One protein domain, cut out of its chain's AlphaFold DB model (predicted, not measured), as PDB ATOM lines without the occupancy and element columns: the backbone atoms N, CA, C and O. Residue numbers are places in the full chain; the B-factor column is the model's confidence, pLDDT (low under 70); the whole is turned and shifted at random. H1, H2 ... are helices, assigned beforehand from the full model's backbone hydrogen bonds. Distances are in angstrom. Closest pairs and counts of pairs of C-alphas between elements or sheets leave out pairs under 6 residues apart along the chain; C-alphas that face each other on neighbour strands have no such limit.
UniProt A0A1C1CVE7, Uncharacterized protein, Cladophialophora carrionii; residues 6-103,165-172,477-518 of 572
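AT A GLANCE: This is residues 6 to 103, 165 to 172 and 477 to 518 of the 572 residues of an uncharacterized protein of Cladophialophora carrionii (UniProt A0A1C1CVE7). Three long helices, H3, H4 and H5, lie side by side as a bundle along the longest axis, with H4 and H5 meeting over a short part of their lengths. Beyond H4, H1 runs loosely alongside and H2 turns from its end towards the beginning of H3; a long link from H5 leads to small H6. The printed part has 148 residues with six named helices, H1 to H6 in order, and no named strand: all helix. It is only just loose, close to compact, with a radius of gyration of the C-alphas of 17.9 A, and elongated, spanning 53 by 33 by 25 A.

IN THESE COORDINATES: H3, the longest helix, is residues 42 to 69, 40.0 A from C-alpha 42 at (225.139, 307.990, 199.167) to C-alpha 69. H4 is residues 79 to 103, 36.2 A; H5 is residues 477 to 503, 38.0 A, ending at (220.882, 295.672, 191.009). H1 is residues 6 to 22, 24.1 A, from (263.163, 297.329, 210.285); H2 is residues 24 to 36, 17.4 A, and H6 residues 515 to 518.

HOW THE PARTS SIT: H3 and H4 form a helical hairpin and touch at a shallow tilt of 24 degrees, opposite ways; their closest C-alphas, Thr 60 and Leu 89, are 5.6 A apart. H3 touches H5 at 18 degrees, also shallow and opposite ways, closest at C-alphas 47 and 498, 6.8 A. H4 touches H5 with residues 97 to 101 alone, closest at C-alphas 101 and 494, 6.7 A. H1 and H4 are close but not clearly touching, 7.7 A between C-alphas 20 and 95; so are H2 and H3, 6.9 A between C-alphas 35 and 45. H6 touches no helix. In H1 to H5 every O i to N i+4 pair is within hydrogen-bond range; H6 is too short for one.

THE WHOLE: Residues 104 to 164 and 173 to 476 are not printed; the C-alpha gaps are 20.5 A and 9.8 A. The link from H5 to H6 is long. Mean pLDDT of the printed part is 81.5, with 45 residues under 70, among them 6 to 32 and 69 to 79.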
ATOM      1  N   LEU A   6     264.248 297.728 209.386       51.86
ATOM      2  CA  LEU A   6     263.163 297.329 210.285       51.86
ATOM      3  C   LEU A   6     262.716 298.440 211.257       51.86
ATOM      4  O   LEU A   6     261.516 298.589 211.499       51.86
ATOM      5  N   ASP A   7     263.643 299.242 211.783       61.97
ATOM      6  CA  ASP A   7     263.325 300.318 212.736       61.97
ATOM      7  C   ASP A   7     262.523 301.438 212.054       61.97
ATOM      8  O   ASP A   7     261.551 301.968 212.595       61.97
ATOM      9  N   TRP A   8     262.858 301.743 210.798       62.03
ATOM     10  CA  TRP A   8     262.112 302.711 209.989       62.03
ATOM     11  C   TRP A   8     260.738 302.194 209.551       62.03
ATOM     12  O   TRP A   8     259.797 302.983 209.391       62.03
ATOM     13  N   VAL A   9     260.601 300.880 209.356       55.91
ATOM     14  CA  VAL A   9     259.314 300.246 209.040       55.91
ATOM     15  C   VAL A   9     258.385 300.306 210.256       55.91
ATOM     16  O   VAL A   9     257.248 300.757 210.124       55.91
ATOM     17  N   THR A  10     258.863 299.949 211.451       61.39
ATOM     18  CA  THR A  10     258.034 299.920 212.671       61.39
ATOM     19  C   THR A  10     257.576 301.309 213.121       61.39
ATOM     20  O   THR A  10     256.387 301.497 213.392       61.39
ATOM     21  N   ILE A  11     258.465 302.312 213.133       65.42
ATOM     22  CA  ILE A  11     258.110 303.691 213.519       65.42
ATOM     23  C   ILE A  11     257.064 304.271 212.566       65.42
ATOM     24  O   ILE A  11     256.071 304.856 213.004       65.42
ATOM     25  N   SER A  12     257.243 304.070 211.260       59.26
ATOM     26  CA  SER A  12     256.269 304.543 210.283       59.26
ATOM     27  C   SER A  12     254.927 303.833 210.398       59.26
ATOM     28  O   SER A  12     253.918 304.476 210.136       59.26
ATOM     29  N   GLN A  13     254.885 302.555 210.779       60.07
ATOM     30  CA  GLN A  13     253.627 301.831 210.981       60.07
ATOM     31  C   GLN A  13     252.868 302.324 212.209       60.07
ATOM     32  O   GLN A  13     251.664 302.559 212.125       60.07
ATOM     33  N   LEU A  14     253.560 302.534 213.331       60.82
ATOM     34  CA  LEU A  14     252.970 303.106 214.546       60.82
ATOM     35  C   LEU A  14     252.437 304.517 214.294       60.82
ATOM     36  O   LEU A  14     251.318 304.835 214.705       60.82
ATOM     37  N   LEU A  15     253.197 305.339 213.566       63.84
ATOM     38  CA  LEU A  15     252.741 306.652 213.118       63.84
ATOM     39  C   LEU A  15     251.553 306.536 212.166       63.84
ATOM     40  O   LEU A  15     250.570 307.232 212.374       63.84
ATOM     41  N   CYS A  16     251.573 305.638 211.180       60.31
ATOM     42  CA  CYS A  16     250.453 305.481 210.251       60.31
ATOM     43  C   CYS A  16     249.187 305.017 210.986       60.31
ATOM     44  O   CYS A  16     248.130 305.609 210.804       60.31
ATOM     45  N   PHE A  17     249.289 304.055 211.909       58.65
ATOM     46  CA  PHE A  17     248.158 303.566 212.702       58.65
ATOM     47  C   PHE A  17     247.576 304.648 213.622       58.65
ATOM     48  O   PHE A  17     246.358 304.830 213.690       58.65
ATOM     49  N   THR A  18     248.437 305.402 214.313       62.40
ATOM     50  CA  THR A  18     248.000 306.504 215.186       62.40
ATOM     51  C   THR A  18     247.439 307.675 214.381       62.40
ATOM     52  O   THR A  18     246.357 308.167 214.707       62.40
ATOM     53  N   LEU A  19     248.083 308.066 213.278       61.15
ATOM     54  CA  LEU A  19     247.582 309.086 212.354       61.15
ATOM     55  C   LEU A  19     246.262 308.641 211.711       61.15
ATOM     56  O   LEU A  19     245.344 309.441 211.590       61.15
ATOM     57  N   GLN A  20     246.085 307.367 211.376       62.21
ATOM     58  CA  GLN A  20     244.840 306.860 210.798       62.21
ATOM     59  C   GLN A  20     243.697 306.823 211.826       62.21
ATOM     60  O   GLN A  20     242.549 307.113 211.495       62.21
ATOM     61  N   GLN A  21     243.971 306.550 213.102       63.11
ATOM     62  CA  GLN A  21     242.954 306.663 214.157       63.11
ATOM     63  C   GLN A  21     242.588 308.131 214.451       63.11
ATOM     64  O   GLN A  21     241.406 308.458 214.607       63.11
ATOM     65  N   VAL A  22     243.588 309.017 214.509       64.55
ATOM     66  CA  VAL A  22     243.437 310.400 214.995       64.55
ATOM     67  C   VAL A  22     243.082 311.388 213.882       64.55
ATOM     68  O   VAL A  22     242.181 312.202 214.069       64.55
ATOM     69  N   ILE A  23     243.743 311.318 212.724       60.79
ATOM     70  CA  ILE A  23     243.547 312.238 211.592       60.79
ATOM     71  C   ILE A  23     242.404 311.779 210.696       60.79
ATOM     72  O   ILE A  23     241.614 312.618 210.260       60.79
ATOM     73  N   LEU A  24     242.266 310.474 210.434       58.89
ATOM     74  CA  LEU A  24     241.284 310.025 209.446       58.89
ATOM     75  C   LEU A  24     239.852 310.337 209.884       58.89
ATOM     76  O   LEU A  24     239.036 310.733 209.061       58.89
ATOM     77  N   ARG A  25     239.521 310.248 211.177       61.43
ATOM     78  CA  ARG A  25     238.172 310.599 211.664       61.43
ATOM     79  C   ARG A  25     237.778 312.061 211.381       61.43
ATOM     80  O   ARG A  25     236.681 312.272 210.867       61.43
ATOM     81  N   PRO A  26     238.585 313.090 211.695       62.69
ATOM     82  CA  PRO A  26     238.259 314.470 211.339       62.69
ATOM     83  C   PRO A  26     238.394 314.778 209.838       62.69
ATOM     84  O   PRO A  26     237.556 315.515 209.313       62.69
ATOM     85  N   THR A  27     239.366 314.216 209.113       62.75
ATOM     86  CA  THR A  27     239.510 314.498 207.668       62.75
ATOM     87  C   THR A  27     238.428 313.825 206.831       62.75
ATOM     88  O   THR A  27     237.877 314.466 205.936       62.75
ATOM     89  N   THR A  28     238.020 312.597 207.169       63.79
ATOM     90  CA  THR A  28     236.845 311.951 206.551       63.79
ATOM     91  C   THR A  28     235.583 312.773 206.789       63.79
ATOM     92  O   THR A  28     234.779 312.919 205.870       63.79
ATOM     93  N   ARG A  29     235.429 313.421 207.957       65.34
ATOM     94  CA  ARG A  29     234.335 314.383 208.192       65.34
ATOM     95  C   ARG A  29     234.420 315.580 207.244       65.34
ATOM     96  O   ARG A  29     233.403 315.926 206.648       65.34
ATOM     97  N   ALA A  30     235.588 316.196 207.077       69.11
ATOM     98  CA  ALA A  30     235.757 317.347 206.186       69.11
ATOM     99  C   ALA A  30     235.482 316.987 204.715       69.11
ATOM    100  O   ALA A  30     234.681 317.651 204.056       69.11
ATOM    101  N   LEU A  31     236.057 315.884 204.231       67.68
ATOM    102  CA  LEU A  31     235.832 315.397 202.872       67.68
ATOM    103  C   LEU A  31     234.381 314.965 202.658       67.68
ATOM    104  O   LEU A  31     233.795 315.295 201.630       67.68
ATOM    105  N   SER A  32     233.754 314.313 203.644       67.51
ATOM    106  CA  SER A  32     232.335 313.959 203.550       67.51
ATOM    107  C   SER A  32     231.455 315.197 203.377       67.51
ATOM    108  O   SER A  32     230.525 315.146 202.585       67.51
ATOM    109  N   ARG A  33     231.774 316.334 204.020       72.07
ATOM    110  CA  ARG A  33     231.031 317.594 203.832       72.07
ATOM    111  C   ARG A  33     231.201 318.166 202.429       72.07
ATOM    112  O   ARG A  33     230.223 318.647 201.863       72.07
ATOM    113  N   ILE A  34     232.409 318.106 201.867       72.74
ATOM    114  CA  ILE A  34     232.666 318.550 200.488       72.74
ATOM    115  C   ILE A  34     231.869 317.683 199.509       72.74
ATOM    116  O   ILE A  34     231.212 318.207 198.616       72.74
ATOM    117  N   VAL A  35     231.844 316.365 199.724       65.85
ATOM    118  CA  VAL A  35     231.102 315.441 198.859       65.85
ATOM    119  C   VAL A  35     229.585 315.534 199.066       65.85
ATOM    120  O   VAL A  35     228.841 315.415 198.101       65.85
ATOM    121  N   ILE A  36     229.096 315.814 200.279       67.36
ATOM    122  CA  ILE A  36     227.661 316.056 200.532       67.36
ATOM    123  C   ILE A  36     227.156 317.254 199.712       67.36
ATOM    124  O   ILE A  36     226.024 317.226 199.231       67.36
ATOM    125  N   LYS A  37     227.994 318.274 199.473       73.08
ATOM    126  CA  LYS A  37     227.620 319.409 198.614       73.08
ATOM    127  C   LYS A  37     227.406 319.035 197.143       73.08
ATOM    128  O   LYS A  37     226.735 319.786 196.448       73.08
ATOM    129  N   LEU A  38     227.913 317.892 196.670       69.10
ATOM    130  CA  LEU A  38     227.725 317.447 195.281       69.10
ATOM    131  C   LEU A  38     226.305 316.929 194.975       69.10
ATOM    132  O   LEU A  38     226.066 316.473 193.862       69.10
ATOM    133  N   GLY A  39     225.353 316.984 195.917       66.87
ATOM    134  CA  GLY A  39     223.927 316.714 195.656       66.87
ATOM    135  C   GLY A  39     223.591 315.273 195.240       66.87
ATOM    136  O   GLY A  39     222.437 314.956 194.966       66.87
ATOM    137  N   GLY A  40     224.584 314.383 195.203       69.97
ATOM    138  CA  GLY A  40     224.427 312.975 194.870       69.97
ATOM    139  C   GLY A  40     224.096 312.128 196.092       69.97
ATOM    140  O   GLY A  40     224.757 312.237 197.124       69.97
ATOM    141  N   GLY A  41     223.118 311.225 195.969       83.25
ATOM    142  CA  GLY A  41     222.822 310.236 197.011       83.25
ATOM    143  C   GLY A  41     224.049 309.387 197.391       83.25
ATOM    144  O   GLY A  41     224.993 309.249 196.612       83.25
ATOM    145  N   GLN A  42     224.026 308.769 198.580       83.93
ATOM    146  CA  GLN A  42     225.139 307.990 199.167       83.93
ATOM    147  C   GLN A  42     225.779 306.973 198.197       83.93
ATOM    148  O   GLN A  42     226.987 306.746 198.233       83.93
ATOM    149  N   ILE A  43     224.984 306.405 197.283       86.76
ATOM    150  CA  ILE A  43     225.441 305.467 196.247       86.76
ATOM    151  C   ILE A  43     226.388 306.145 195.249       86.76
ATOM    152  O   ILE A  43     227.422 305.572 194.908       86.76
ATOM    153  N   LEU A  44     226.057 307.354 194.781       89.10
ATOM    154  CA  LEU A  44     226.899 308.088 193.837       89.10
ATOM    155  C   LEU A  44     228.235 308.450 194.489       89.10
ATOM    156  O   LEU A  44     229.284 308.215 193.895       89.10
ATOM    157  N   ARG A  45     228.205 308.919 195.744       88.13
ATOM    158  CA  ARG A  45     229.417 309.159 196.540       88.13
ATOM    159  C   ARG A  45     230.292 307.911 196.623       88.13
ATOM    160  O   ARG A  45     231.492 307.989 196.381       88.13
ATOM    161  N   HIS A  46     229.699 306.772 196.970       91.53
ATOM    162  CA  HIS A  46     230.445 305.531 197.136       91.53
ATOM    163  C   HIS A  46     231.079 305.053 195.824       91.53
ATOM    164  O   HIS A  46     232.236 304.636 195.816       91.53
ATOM    165  N   ARG A  47     230.360 305.192 194.702       92.96
ATOM    166  CA  ARG A  47     230.893 304.925 193.358       92.96
ATOM    167  C   ARG A  47     232.093 305.801 193.048       92.96
ATOM    168  O   ARG A  47     233.144 305.268 192.724       92.96
ATOM    169  N   ILE A  48     231.947 307.117 193.197       94.08
ATOM    170  CA  ILE A  48     233.027 308.072 192.925       94.08
ATOM    171  C   ILE A  48     234.261 307.720 193.759       94.08
ATOM    172  O   ILE A  48     235.358 307.628 193.217       94.08
ATOM    173  N   LEU A  49     234.088 307.447 195.055       94.35
ATOM    174  CA  LEU A  49     235.205 307.116 195.938       94.35
ATOM    175  C   LEU A  49     235.871 305.778 195.565       94.35
ATOM    176  O   LEU A  49     237.097 305.687 195.568       94.35
ATOM    177  N   THR A  50     235.084 304.765 195.191       96.12
ATOM    178  CA  THR A  50     235.605 303.467 194.724       96.12
ATOM    179  C   THR A  50     236.378 303.623 193.412       96.12
ATOM    180  O   THR A  50     237.473 303.077 193.280       96.12
ATOM    181  N   THR A  51     235.872 304.426 192.471       96.75
ATOM    182  CA  THR A  51     236.561 304.742 191.210       96.75
ATOM    183  C   THR A  51     237.869 305.489 191.455       96.75
ATOM    184  O   THR A  51     238.893 305.095 190.904       96.75
ATOM    185  N   ILE A  52     237.870 306.516 192.315       96.66
ATOM    186  CA  ILE A  52     239.090 307.258 192.680       96.66
ATOM    187  C   ILE A  52     240.120 306.307 193.295       96.66
ATOM    188  O   ILE A  52     241.274 306.301 192.881       96.66
ATOM    189  N   THR A  53     239.697 305.466 194.236       96.99
ATOM    190  CA  THR A  53     240.578 304.493 194.902       96.99
ATOM    191  C   THR A  53     241.168 303.500 193.905       96.99
ATOM    192  O   THR A  53     242.365 303.238 193.934       96.99
ATOM    193  N   THR A  54     240.349 303.007 192.973       97.70
ATOM    194  CA  THR A  54     240.804 302.123 191.892       97.70
ATOM    195  C   THR A  54     241.821 302.832 190.994       97.70
ATOM    196  O   THR A  54     242.842 302.245 190.658       97.70
ATOM    197  N   GLY A  55     241.593 304.103 190.651       97.56
ATOM    198  CA  GLY A  55     242.530 304.902 189.858       97.56
ATOM    199  C   GLY A  55     243.876 305.119 190.554       97.56
ATOM    200  O   GLY A  55     244.917 304.963 189.924       97.56
ATOM    201  N   VAL A  56     243.874 305.415 191.860       97.11
ATOM    202  CA  VAL A  56     245.111 305.558 192.652       97.11
ATOM    203  C   VAL A  56     245.845 304.219 192.772       97.11
ATOM    204  O   VAL A  56     247.065 304.182 192.617       97.11
ATOM    205  N   PHE A  57     245.121 303.114 192.969       97.23
ATOM    206  CA  PHE A  57     245.708 301.775 192.965       97.23
ATOM    207  C   PHE A  57     246.358 301.446 191.614       97.23
ATOM    208  O   PHE A  57     247.530 301.091 191.587       97.23
ATOM    209  N   ILE A  58     245.645 301.640 190.497       97.11
ATOM    210  CA  ILE A  58     246.193 301.430 189.148       97.11
ATOM    211  C   ILE A  58     247.425 302.310 188.930       97.11
ATOM    212  O   ILE A  58     248.437 301.816 188.454       97.11
ATOM    213  N   GLY A  59     247.388 303.583 189.333       95.61
ATOM    214  CA  GLY A  59     248.554 304.466 189.260       95.61
ATOM    215  C   GLY A  59     249.739 303.974 190.100       95.61
ATOM    216  O   GLY A  59     250.881 304.103 189.673       95.61
ATOM    217  N   THR A  60     249.480 303.367 191.262       94.64
ATOM    218  CA  THR A  60     250.519 302.759 192.112       94.64
ATOM    219  C   THR A  60     251.132 301.530 191.447       94.64
ATOM    220  O   THR A  60     252.351 301.382 191.457       94.64
ATOM    221  N   VAL A  61     250.300 300.677 190.841       94.43
ATOM    222  CA  VAL A  61     250.738 299.502 190.076       94.43
ATOM    223  C   VAL A  61     251.553 299.944 188.864       94.43
ATOM    224  O   VAL A  61     252.706 299.564 188.761       94.43
ATOM    225  N   LEU A  62     251.034 300.830 188.012       93.32
ATOM    226  CA  LEU A  62     251.766 301.330 186.840       93.32
ATOM    227  C   LEU A  62     253.102 301.975 187.224       93.32
ATOM    228  O   LEU A  62     254.114 301.709 186.592       93.32
ATOM    229  N   PHE A  63     253.139 302.762 188.305       90.37
ATOM    230  CA  PHE A  63     254.392 303.338 188.789       90.37
ATOM    231  C   PHE A  63     255.378 302.273 189.296       90.37
ATOM    232  O   PHE A  63     256.585 302.402 189.088       90.37
ATOM    233  N   GLY A  64     254.886 301.229 189.969       88.79
ATOM    234  CA  GLY A  64     255.695 300.086 190.397       88.79
ATOM    235  C   GLY A  64     256.228 299.271 189.216       88.79
ATOM    236  O   GLY A  64     257.397 298.886 189.216       88.79
ATOM    237  N   ASP A  65     255.404 299.079 188.191       88.26
ATOM    238  CA  ASP A  65     255.756 298.389 186.952       88.26
ATOM    239  C   ASP A  65     256.819 299.170 186.174       88.26
ATOM    240  O   ASP A  65     257.888 298.642 185.895       88.26
ATOM    241  N   ASP A  66     256.617 300.473 185.969       83.56
ATOM    242  CA  ASP A  66     257.624 301.354 185.368       83.56
ATOM    243  C   ASP A  66     258.928 301.342 186.180       83.56
ATOM    244  O   ASP A  66     260.025 301.295 185.629       83.56
ATOM    245  N   SER A  67     258.843 301.334 187.513       78.02
ATOM    246  CA  SER A  67     260.036 301.304 188.368       78.02
ATOM    247  C   SER A  67     260.805 299.984 188.265       78.02
ATOM    248  O   SER A  67     262.030 299.979 188.402       78.02
ATOM    249  N   THR A  68     260.115 298.868 188.027       73.55
ATOM    250  CA  THR A  68     260.725 297.535 187.936       73.55
ATOM    251  C   THR A  68     261.192 297.237 186.513       73.55
ATOM    252  O   THR A  68     262.379 296.965 186.309       73.55
ATOM    253  N   LEU A  69     260.311 297.389 185.525       67.25
ATOM    254  CA  LEU A  69     260.514 296.991 184.135       67.25
ATOM    255  C   LEU A  69     261.160 298.054 183.248       67.25
ATOM    256  O   LEU A  69     261.738 297.671 182.231       67.25
ATOM    257  N   ALA A  70     261.101 299.355 183.578       57.75
ATOM    258  CA  ALA A  70     261.584 300.354 182.625       57.75
ATOM    259  C   ALA A  70     263.082 300.141 182.323       57.75
ATOM    260  O   ALA A  70     263.911 300.154 183.255       57.75
ATOM    261  N   PRO A  71     263.448 299.965 181.035       55.79
ATOM    262  CA  PRO A  71     264.834 300.036 180.606       55.79
ATOM    263  C   PRO A  71     265.355 301.438 180.941       55.79
ATOM    264  O   PRO A  71     264.629 302.421 180.796       55.79
ATOM    265  N   SER A  72     266.594 301.527 181.429       54.14
ATOM    266  CA  SER A  72     267.171 302.675 182.162       54.14
ATOM    267  C   SER A  72     266.943 304.075 181.569       54.14
ATOM    268  O   SER A  72     267.014 305.059 182.300       54.14
ATOM    269  N   ARG A  73     266.644 304.184 180.270       50.50
ATOM    270  CA  ARG A  73     266.803 305.401 179.466       50.50
ATOM    271  C   ARG A  73     265.912 306.595 179.833       50.50
ATOM    272  O   ARG A  73     266.312 307.713 179.533       50.50
ATOM    273  N   TYR A  74     264.730 306.418 180.437       48.74
ATOM    274  CA  TYR A  74     263.776 307.543 180.597       48.74
ATOM    275  C   TYR A  74     263.383 307.909 182.033       48.74
ATOM    276  O   TYR A  74     262.875 309.005 182.261       48.74
ATOM    277  N   LEU A  75     263.649 307.055 183.022       50.80
ATOM    278  CA  LEU A  75     263.255 307.295 184.414       50.80
ATOM    279  C   LEU A  75     264.423 307.047 185.368       50.80
ATOM    280  O   LEU A  75     264.316 306.311 186.345       50.80
ATOM    281  N   VAL A  76     265.542 307.734 185.131       49.68
ATOM    282  CA  VAL A  76     266.581 307.906 186.155       49.68
ATOM    283  C   VAL A  76     266.050 308.856 187.236       49.68
ATOM    284  O   VAL A  76     266.408 310.031 187.319       49.68
ATOM    285  N   ARG A  77     265.125 308.376 188.070       59.25
ATOM    286  CA  ARG A  77     264.787 309.042 189.332       59.25
ATOM    287  C   ARG A  77     265.740 308.547 190.406       59.25
ATOM    288  O   ARG A  77     265.987 307.351 190.520       59.25
ATOM    289  N   ARG A  78     266.263 309.479 191.210       64.78
ATOM    290  CA  ARG A  78     267.084 309.153 192.385       64.78
ATOM    291  C   ARG A  78     266.344 308.132 193.252       64.78
ATOM    292  O   ARG A  78     265.160 308.334 193.526       64.78
ATOM    293  N   PHE A  79     267.062 307.111 193.724       67.81
ATOM    294  CA  PHE A  79     266.576 306.052 194.618       67.81
ATOM    295  C   PHE A  79     265.578 306.567 195.669       67.81
ATOM    296  O   PHE A  79     264.428 306.128 195.722       67.81
ATOM    297  N   GLY A  80     265.987 307.586 196.437       75.87
ATOM    298  CA  GLY A  80     265.160 308.164 197.498       75.87
ATOM    299  C   GLY A  80     263.837 308.755 197.002       75.87
ATOM    300  O   GLY A  80     262.826 308.648 197.688       75.87
ATOM    301  N   SER A  81     263.804 309.325 195.794       82.80
ATOM    302  CA  SER A  81     262.581 309.870 195.201       82.80
ATOM    303  C   SER A  81     261.631 308.767 194.744       82.80
ATOM    304  O   SER A  81     260.435 308.873 194.996       82.80
ATOM    305  N   THR A  82     262.132 307.701 194.115       84.06
ATOM    306  CA  THR A  82     261.285 306.589 193.650       84.06
ATOM    307  C   THR A  82     260.658 305.844 194.823       84.06
ATOM    308  O   THR A  82     259.443 305.653 194.843       84.06
ATOM    309  N   VAL A  83     261.451 305.509 195.848       86.87
ATOM    310  CA  VAL A  83     260.941 304.856 197.065       86.87
ATOM    311  C   VAL A  83     259.928 305.750 197.782       86.87
ATOM    312  O   VAL A  83     258.877 305.265 198.195       86.87
ATOM    313  N   ALA A  84     260.207 307.052 197.905       88.49
ATOM    314  CA  ALA A  84     259.285 307.990 198.541       88.49
ATOM    315  C   ALA A  84     257.963 308.112 197.774       88.49
ATOM    316  O   ALA A  84     256.901 308.058 198.390       88.49
ATOM    317  N   VAL A  85     258.007 308.234 196.442       90.41
ATOM    318  CA  VAL A  85     256.797 308.305 195.608       90.41
ATOM    319  C   VAL A  85     255.990 307.016 195.726       90.41
ATOM    320  O   VAL A  85     254.787 307.093 195.974       90.41
ATOM    321  N   LEU A  86     256.637 305.849 195.639       90.19
ATOM    322  CA  LEU A  86     255.962 304.561 195.808       90.19
ATOM    323  C   LEU A  86     255.294 304.463 197.188       90.19
ATOM    324  O   LEU A  86     254.140 304.055 197.283       90.19
ATOM    325  N   ARG A  87     255.969 304.935 198.243       91.82
ATOM    326  CA  ARG A  87     255.447 304.914 199.618       91.82
ATOM    327  C   ARG A  87     254.251 305.833 199.798       91.82
ATOM    328  O   ARG A  87     253.286 305.468 200.463       91.82
ATOM    329  N   ILE A  88     254.307 307.021 199.201       93.47
ATOM    330  CA  ILE A  88     253.197 307.975 199.216       93.47
ATOM    331  C   ILE A  88     251.995 307.381 198.478       93.47
ATOM    332  O   ILE A  88     250.888 307.402 199.011       93.47
ATOM    333  N   LEU A  89     252.201 306.818 197.286       94.10
ATOM    334  CA  LEU A  89     251.138 306.208 196.483       94.10
ATOM    335  C   LEU A  89     250.508 304.995 197.179       94.10
ATOM    336  O   LEU A  89     249.281 304.880 197.246       94.10
ATOM    337  N   GLN A  90     251.326 304.133 197.778       93.82
ATOM    338  CA  GLN A  90     250.848 302.985 198.538       93.82
ATOM    339  C   GLN A  90     250.108 303.405 199.812       93.82
ATOM    340  O   GLN A  90     249.035 302.869 200.088       93.82
ATOM    341  N   GLY A  91     250.623 304.391 200.551       94.77
ATOM    342  CA  GLY A  91     249.953 304.947 201.726       94.77
ATOM    343  C   GLY A  91     248.609 305.591 201.372       94.77
ATOM    344  O   GLY A  91     247.605 305.334 202.036       94.77
ATOM    345  N   LEU A  92     248.549 306.359 200.278       95.09
ATOM    346  CA  LEU A  92     247.300 306.919 199.750       95.09
ATOM    347  C   LEU A  92     246.306 305.817 199.376       95.09
ATOM    348  O   LEU A  92     245.141 305.899 199.760       95.09
ATOM    349  N   THR A  93     246.768 304.774 198.683       95.67
ATOM    350  CA  THR A  93     245.942 303.607 198.343       95.67
ATOM    351  C   THR A  93     245.408 302.933 199.606       95.67
ATOM    352  O   THR A  93     244.204 302.748 199.728       95.67
ATOM    353  N   SER A  94     246.263 302.637 200.590       95.59
ATOM    354  CA  SER A  94     245.890 302.000 201.864       95.59
ATOM    355  C   SER A  94     244.823 302.805 202.619       95.59
ATOM    356  O   SER A  94     243.785 302.270 203.030       95.59
ATOM    357  N   VAL A  95     245.018 304.123 202.722       95.28
ATOM    358  CA  VAL A  95     244.079 305.045 203.371       95.28
ATOM    359  C   VAL A  95     242.736 305.097 202.640       95.28
ATOM    360  O   VAL A  95     241.687 304.959 203.279       95.28
ATOM    361  N   LEU A  96     242.752 305.281 201.318       96.25
ATOM    362  CA  LEU A  96     241.540 305.360 200.504       96.25
ATOM    363  C   LEU A  96     240.776 304.034 200.518       96.25
ATOM    364  O   LEU A  96     239.576 304.034 200.790       96.25
ATOM    365  N   THR A  97     241.457 302.903 200.330       96.55
ATOM    366  CA  THR A  97     240.846 301.569 200.370       96.55
ATOM    367  C   THR A  97     240.251 301.278 201.743       96.55
ATOM    368  O   THR A  97     239.120 300.800 201.822       96.55
ATOM    369  N   THR A  98     240.936 301.633 202.836       96.11
ATOM    370  CA  THR A  98     240.383 301.473 204.193       96.11
ATOM    371  C   THR A  98     239.129 302.322 204.391       96.11
ATOM    372  O   THR A  98     238.140 301.861 204.972       96.11
ATOM    373  N   TRP A  99     239.137 303.560 203.894       94.02
ATOM    374  CA  TRP A  99     237.981 304.445 203.985       94.02
ATOM    375  C   TRP A  99     236.797 303.921 203.164       94.02
ATOM    376  O   TRP A  99     235.699 303.772 203.707       94.02
ATOM    377  N   VAL A 100     237.007 303.561 201.892       95.81
ATOM    378  CA  VAL A 100     235.952 302.980 201.049       95.81
ATOM    379  C   VAL A 100     235.442 301.676 201.645       95.81
ATOM    380  O   VAL A 100     234.234 301.455 201.642       95.81
ATOM    381  N   LEU A 101     236.311 300.829 202.203       96.76
ATOM    382  CA  LEU A 101     235.899 299.591 202.861       96.76
ATOM    383  C   LEU A 101     234.955 299.875 204.035       96.76
ATOM    384  O   LEU A 101     233.900 299.251 204.133       96.76
ATOM    385  N   SER A 102     235.275 300.857 204.881       94.06
ATOM    386  CA  SER A 102     234.399 301.272 205.984       94.06
ATOM    387  C   SER A 102     233.021 301.735 205.490       94.06
ATOM    388  O   SER A 102     231.998 301.340 206.048       94.06
ATOM    389  N   GLU A 103     232.981 302.538 204.426       92.56
ATOM    390  CA  GLU A 103     231.739 303.004 203.785       92.56
ATOM    391  C   GLU A 103     230.947 301.855 203.142       92.56
ATOM    392  O   GLU A 103     229.721 301.793 203.234       92.56
ATOM    393  N   GLU A 165     250.575 296.617 202.568       92.46
ATOM    394  CA  GLU A 165     251.496 297.721 202.858       92.46
ATOM    395  C   GLU A 165     252.919 297.221 203.165       92.46
ATOM    396  O   GLU A 165     253.911 297.756 202.674       92.46
ATOM    397  N   ILE A 166     253.010 296.139 203.937       92.54
ATOM    398  CA  ILE A 166     254.275 295.550 204.389       92.54
ATOM    399  C   ILE A 166     254.955 294.769 203.269       92.54
ATOM    400  O   ILE A 166     256.160 294.897 203.063       92.54
ATOM    401  N   VAL A 167     254.179 293.954 202.552       93.86
ATOM    402  CA  VAL A 167     254.700 292.982 201.589       93.86
ATOM    403  C   VAL A 167     255.518 293.664 200.495       93.86
ATOM    404  O   VAL A 167     256.609 293.187 200.203       93.86
ATOM    405  N   LEU A 168     255.075 294.813 199.971       89.08
ATOM    406  CA  LEU A 168     255.797 295.532 198.912       89.08
ATOM    407  C   LEU A 168     257.227 295.948 199.321       89.08
ATOM    408  O   LEU A 168     258.103 296.058 198.469       89.08
ATOM    409  N   TYR A 169     257.470 296.150 200.622       89.19
ATOM    410  CA  TYR A 169     258.757 296.592 201.168       89.19
ATOM    411  C   TYR A 169     259.610 295.472 201.770       89.19
ATOM    412  O   TYR A 169     260.743 295.732 202.173       89.19
ATOM    413  N   TYR A 170     259.096 294.243 201.844       88.85
ATOM    414  CA  TYR A 170     259.741 293.163 202.590       88.85
ATOM    415  C   TYR A 170     261.115 292.760 202.024       88.85
ATOM    416  O   TYR A 170     262.032 292.484 202.793       88.85
ATOM    417  N   ASN A 171     261.276 292.758 200.697       87.73
ATOM    418  CA  ASN A 171     262.511 292.336 200.020       87.73
ATOM    419  C   ASN A 171     262.918 293.327 198.919       87.73
ATOM    420  O   ASN A 171     263.145 292.951 197.771       87.73
ATOM    421  N   ILE A 172     262.969 294.620 199.247       86.38
ATOM    422  CA  ILE A 172     263.520 295.603 198.312       86.38
ATOM    423  C   ILE A 172     265.035 295.452 198.258       86.38
ATOM    424  O   ILE A 172     265.715 295.551 199.280       86.38
ATOM    425  N   PRO A 477     259.703 290.572 192.535       91.16
ATOM    426  CA  PRO A 477     258.515 290.287 191.732       91.16
ATOM    427  C   PRO A 477     257.419 289.565 192.521       91.16
ATOM    428  O   PRO A 477     256.237 289.855 192.342       91.16
ATOM    429  N   GLY A 478     257.791 288.659 193.431       94.35
ATOM    430  CA  GLY A 478     256.843 287.928 194.269       94.35
ATOM    431  C   GLY A 478     256.122 288.850 195.250       94.35
ATOM    432  O   GLY A 478     254.894 288.799 195.361       94.35
ATOM    433  N   ALA A 479     256.860 289.746 195.909       93.27
ATOM    434  CA  ALA A 479     256.291 290.778 196.775       93.27
ATOM    435  C   ALA A 479     255.355 291.732 196.013       93.27
ATOM    436  O   ALA A 479     254.264 292.056 196.487       93.27
ATOM    437  N   TYR A 480     255.755 292.150 194.812       93.88
ATOM    438  CA  TYR A 480     254.946 293.017 193.959       93.88
ATOM    439  C   TYR A 480     253.638 292.341 193.514       93.88
ATOM    440  O   TYR A 480     252.558 292.916 193.670       93.88
ATOM    441  N   ILE A 481     253.700 291.085 193.058       95.59
ATOM    442  CA  ILE A 481     252.514 290.293 192.698       95.59
ATOM    443  C   ILE A 481     251.598 290.107 193.914       95.59
ATOM    444  O   ILE A 481     250.386 290.309 193.816       95.59
ATOM    445  N   ALA A 482     252.155 289.772 195.080       95.97
ATOM    446  CA  ALA A 482     251.380 289.603 196.304       95.97
ATOM    447  C   ALA A 482     250.673 290.904 196.729       95.97
ATOM    448  O   ALA A 482     249.499 290.864 197.107       95.97
ATOM    449  N   TYR A 483     251.334 292.060 196.602       96.01
ATOM    450  CA  TYR A 483     250.708 293.371 196.801       96.01
ATOM    451  C   TYR A 483     249.498 293.572 195.875       96.01
ATOM    452  O   TYR A 483     248.410 293.914 196.356       96.01
ATOM    453  N   ILE A 484     249.662 293.306 194.572       97.09
ATOM    454  CA  ILE A 484     248.586 293.431 193.578       97.09
ATOM    455  C   ILE A 484     247.413 292.526 193.950       97.09
ATOM    456  O   ILE A 484     246.277 292.996 193.971       97.09
ATOM    457  N   VAL A 485     247.664 291.256 194.271       97.90
ATOM    458  CA  VAL A 485     246.615 290.281 194.604       97.90
ATOM    459  C   VAL A 485     245.834 290.709 195.849       97.90
ATOM    460  O   VAL A 485     244.600 290.718 195.828       97.90
ATOM    461  N   LEU A 486     246.529 291.107 196.919       97.66
ATOM    462  CA  LEU A 486     245.897 291.510 198.179       97.66
ATOM    463  C   LEU A 486     245.021 292.761 198.003       97.66
ATOM    464  O   LEU A 486     243.854 292.748 198.398       97.66
ATOM    465  N   GLN A 487     245.538 293.818 197.368       97.40
ATOM    466  CA  GLN A 487     244.770 295.051 197.143       97.40
ATOM    467  C   GLN A 487     243.640 294.857 196.126       97.40
ATOM    468  O   GLN A 487     242.518 295.312 196.361       97.40
ATOM    469  N   SER A 488     243.890 294.126 195.034       97.85
ATOM    470  CA  SER A 488     242.870 293.842 194.015       97.85
ATOM    471  C   SER A 488     241.707 293.045 194.590       97.85
ATOM    472  O   SER A 488     240.561 293.326 194.254       97.85
ATOM    473  N   THR A 489     241.968 292.097 195.496       98.01
ATOM    474  CA  THR A 489     240.913 291.325 196.176       98.01
ATOM    475  C   THR A 489     239.981 292.240 196.968       98.01
ATOM    476  O   THR A 489     238.756 292.123 196.876       98.01
ATOM    477  N   VAL A 490     240.549 293.194 197.712       98.21
ATOM    478  CA  VAL A 490     239.759 294.165 198.474       98.21
ATOM    479  C   VAL A 490     238.979 295.067 197.523       98.21
ATOM    480  O   VAL A 490     237.768 295.184 197.676       98.21
ATOM    481  N   ILE A 491     239.623 295.648 196.507       98.04
ATOM    482  CA  ILE A 491     238.974 296.539 195.531       98.04
ATOM    483  C   ILE A 491     237.850 295.824 194.769       98.04
ATOM    484  O   ILE A 491     236.769 296.391 194.593       98.04
ATOM    485  N   LEU A 492     238.055 294.566 194.379       97.97
ATOM    486  CA  LEU A 492     237.038 293.737 193.742       97.97
ATOM    487  C   LEU A 492     235.820 293.564 194.653       97.97
ATOM    488  O   LEU A 492     234.691 293.719 194.192       97.97
ATOM    489  N   PHE A 493     236.027 293.310 195.948       97.86
ATOM    490  CA  PHE A 493     234.931 293.250 196.916       97.86
ATOM    491  C   PHE A 493     234.133 294.567 196.967       97.86
ATOM    492  O   PHE A 493     232.899 294.526 196.960       97.86
ATOM    493  N   LEU A 494     234.803 295.727 196.944       97.73
ATOM    494  CA  LEU A 494     234.132 297.039 196.906       97.73
ATOM    495  C   LEU A 494     233.249 297.168 195.653       97.73
ATOM    496  O   LEU A 494     232.069 297.517 195.749       97.73
ATOM    497  N   TRP A 495     233.780 296.806 194.480       98.18
ATOM    498  CA  TRP A 495     233.033 296.823 193.219       98.18
ATOM    499  C   TRP A 495     231.858 295.845 193.200       98.18
ATOM    500  O   TRP A 495     230.769 296.214 192.757       98.18
ATOM    501  N   VAL A 496     232.028 294.632 193.731       97.48
ATOM    502  CA  VAL A 496     230.940 293.650 193.857       97.48
ATOM    503  C   VAL A 496     229.804 294.227 194.694       97.48
ATOM    504  O   VAL A 496     228.641 294.124 194.298       97.48
ATOM    505  N   VAL A 497     230.111 294.897 195.809       96.18
ATOM    506  CA  VAL A 497     229.082 295.562 196.614       96.18
ATOM    507  C   VAL A 497     228.421 296.691 195.829       96.18
ATOM    508  O   VAL A 497     227.197 296.771 195.841       96.18
ATOM    509  N   VAL A 498     229.169 297.525 195.101       94.84
ATOM    510  CA  VAL A 498     228.615 298.614 194.268       94.84
ATOM    511  C   VAL A 498     227.675 298.090 193.174       94.84
ATOM    512  O   VAL A 498     226.614 298.675 192.936       94.84
ATOM    513  N   VAL A 499     228.027 296.990 192.509       95.67
ATOM    514  CA  VAL A 499     227.189 296.363 191.473       95.67
ATOM    515  C   VAL A 499     225.964 295.705 192.103       95.67
ATOM    516  O   VAL A 499     224.842 295.901 191.638       95.67
ATOM    517  N   TRP A 500     226.148 294.996 193.216       95.67
ATOM    518  CA  TRP A 500     225.050 294.399 193.970       95.67
ATOM    519  C   TRP A 500     224.066 295.451 194.499       95.67
ATOM    520  O   TRP A 500     222.851 295.280 194.428       95.67
ATOM    521  N   ARG A 501     224.577 296.591 194.977       90.44
ATOM    522  CA  ARG A 501     223.769 297.767 195.328       90.44
ATOM    523  C   ARG A 501     222.913 298.220 194.166       90.44
ATOM    524  O   ARG A 501     221.753 298.553 194.358       90.44
ATOM    525  N   TRP A 502     223.525 298.303 192.993       90.81
ATOM    526  CA  TRP A 502     222.880 298.840 191.810       90.81
ATOM    527  C   TRP A 502     221.740 297.948 191.323       90.81
ATOM    528  O   TRP A 502     220.698 298.458 190.918       90.81
ATOM    529  N   SER A 503     221.915 296.629 191.406       93.61
ATOM    530  CA  SER A 503     220.882 295.672 191.009       93.61
ATOM    531  C   SER A 503     219.703 295.635 191.987       93.61
ATOM    532  O   SER A 503     218.560 295.420 191.579       93.61
ATOM    533  N   LEU A 504     219.940 295.918 193.270       88.95
ATOM    534  CA  LEU A 504     218.892 296.073 194.273       88.95
ATOM    535  C   LEU A 504     218.242 297.463 194.166       88.95
ATOM    536  O   LEU A 504     218.642 298.396 194.853       88.95
ATOM    537  N   LYS A 505     217.171 297.596 193.370       84.23
ATOM    538  CA  LYS A 505     216.339 298.820 193.217       84.23
ATOM    539  C   LYS A 505     215.650 299.320 194.511       84.23
ATOM    540  O   LYS A 505     214.689 300.081 194.460       84.23
ATOM    541  N   THR A 506     216.073 298.867 195.686       82.31
ATOM    542  CA  THR A 506     215.483 299.241 196.971       82.31
ATOM    543  C   THR A 506     215.925 300.646 197.386       82.31
ATOM    544  O   THR A 506     217.130 300.906 197.386       82.31
ATOM    545  N   PRO A 507     215.001 301.532 197.806       79.56
ATOM    546  CA  PRO A 507     215.362 302.861 198.277       79.56
ATOM    547  C   PRO A 507     216.240 302.748 199.524       79.56
ATOM    548  O   PRO A 507     215.861 302.084 200.502       79.56
ATOM    549  N   LEU A 508     217.409 303.383 199.456       75.42
ATOM    550  CA  LEU A 508     218.352 303.462 200.559       75.42
ATOM    551  C   LEU A 508     217.754 304.341 201.657       75.42
ATOM    552  O   LEU A 508     217.121 305.357 201.378       75.42
ATOM    553  N   GLN A 509     217.922 303.931 202.908       73.10
ATOM    554  CA  GLN A 509     217.517 304.771 204.019       73.10
ATOM    555  C   GLN A 509     218.601 305.825 204.217       73.10
ATOM    556  O   GLN A 509     219.768 305.462 204.335       73.10
ATOM    557  N   GLU A 510     218.228 307.102 204.249       72.12
ATOM    558  CA  GLU A 510     219.174 308.156 204.604       72.12
ATOM    559  C   GLU A 510     219.747 307.851 205.994       72.12
ATOM    560  O   GLU A 510     219.012 307.696 206.983       72.12
ATOM    561  N   SER A 511     221.063 307.663 206.031       70.46
ATOM    562  CA  SER A 511     221.841 307.614 207.258       70.46
ATOM    563  C   SER A 511     222.440 308.994 207.497       70.46
ATOM    564  O   SER A 511     223.056 309.582 206.605       70.46
ATOM    565  N   SER A 512     222.289 309.506 208.709       76.77
ATOM    566  CA  SER A 512     223.110 310.583 209.226       76.77
ATOM    567  C   SER A 512     224.578 310.144 209.323       76.77
ATOM    568  O   SER A 512     224.945 308.983 209.135       76.77
ATOM    569  N   ALA A 513     225.447 311.094 209.663       71.02
ATOM    570  CA  ALA A 513     226.862 310.828 209.908       71.02
ATOM    571  C   ALA A 513     227.124 309.896 211.113       71.02
ATOM    572  O   ALA A 513     228.269 309.511 211.351       71.02
ATOM    573  N   PHE A 514     226.091 309.547 211.886       72.48
ATOM    574  CA  PHE A 514     226.191 308.730 213.087       72.48
ATOM    575  C   PHE A 514     225.323 307.479 212.938       72.48
ATOM    576  O   PHE A 514     224.251 307.389 213.532       72.48
ATOM    577  N   SER A 515     225.795 306.480 212.184       68.08
ATOM    578  CA  SER A 515     225.022 305.257 211.905       68.08
ATOM    579  C   SER A 515     224.548 304.535 213.173       68.08
ATOM    580  O   SER A 515     223.427 304.036 213.219       68.08
ATOM    581  N   LEU A 516     225.355 304.545 214.240       70.10
ATOM    582  CA  LEU A 516     224.972 304.037 215.564       70.10
ATOM    583  C   LEU A 516     223.869 304.866 216.234       70.10
ATOM    584  O   LEU A 516     222.988 304.292 216.868       70.10
ATOM    585  N   ALA A 517     223.896 306.194 216.098       70.52
ATOM    586  CA  ALA A 517     222.855 307.056 216.654       70.52
ATOM    587  C   ALA A 517     221.553 306.925 215.859       70.52
ATOM    588  O   ALA A 517     220.492 306.814 216.461       70.52
ATOM    589  N   ASP A 518     221.626 306.837 214.529       68.14
ATOM    590  CA  ASP A 518     220.462 306.535 213.691       68.14
ATOM    591  C   ASP A 518     219.866 305.184 214.033       68.14
ATOM    592  O   ASP A 518     218.648 305.023 214.063       68.14
TER     593      ASP A 518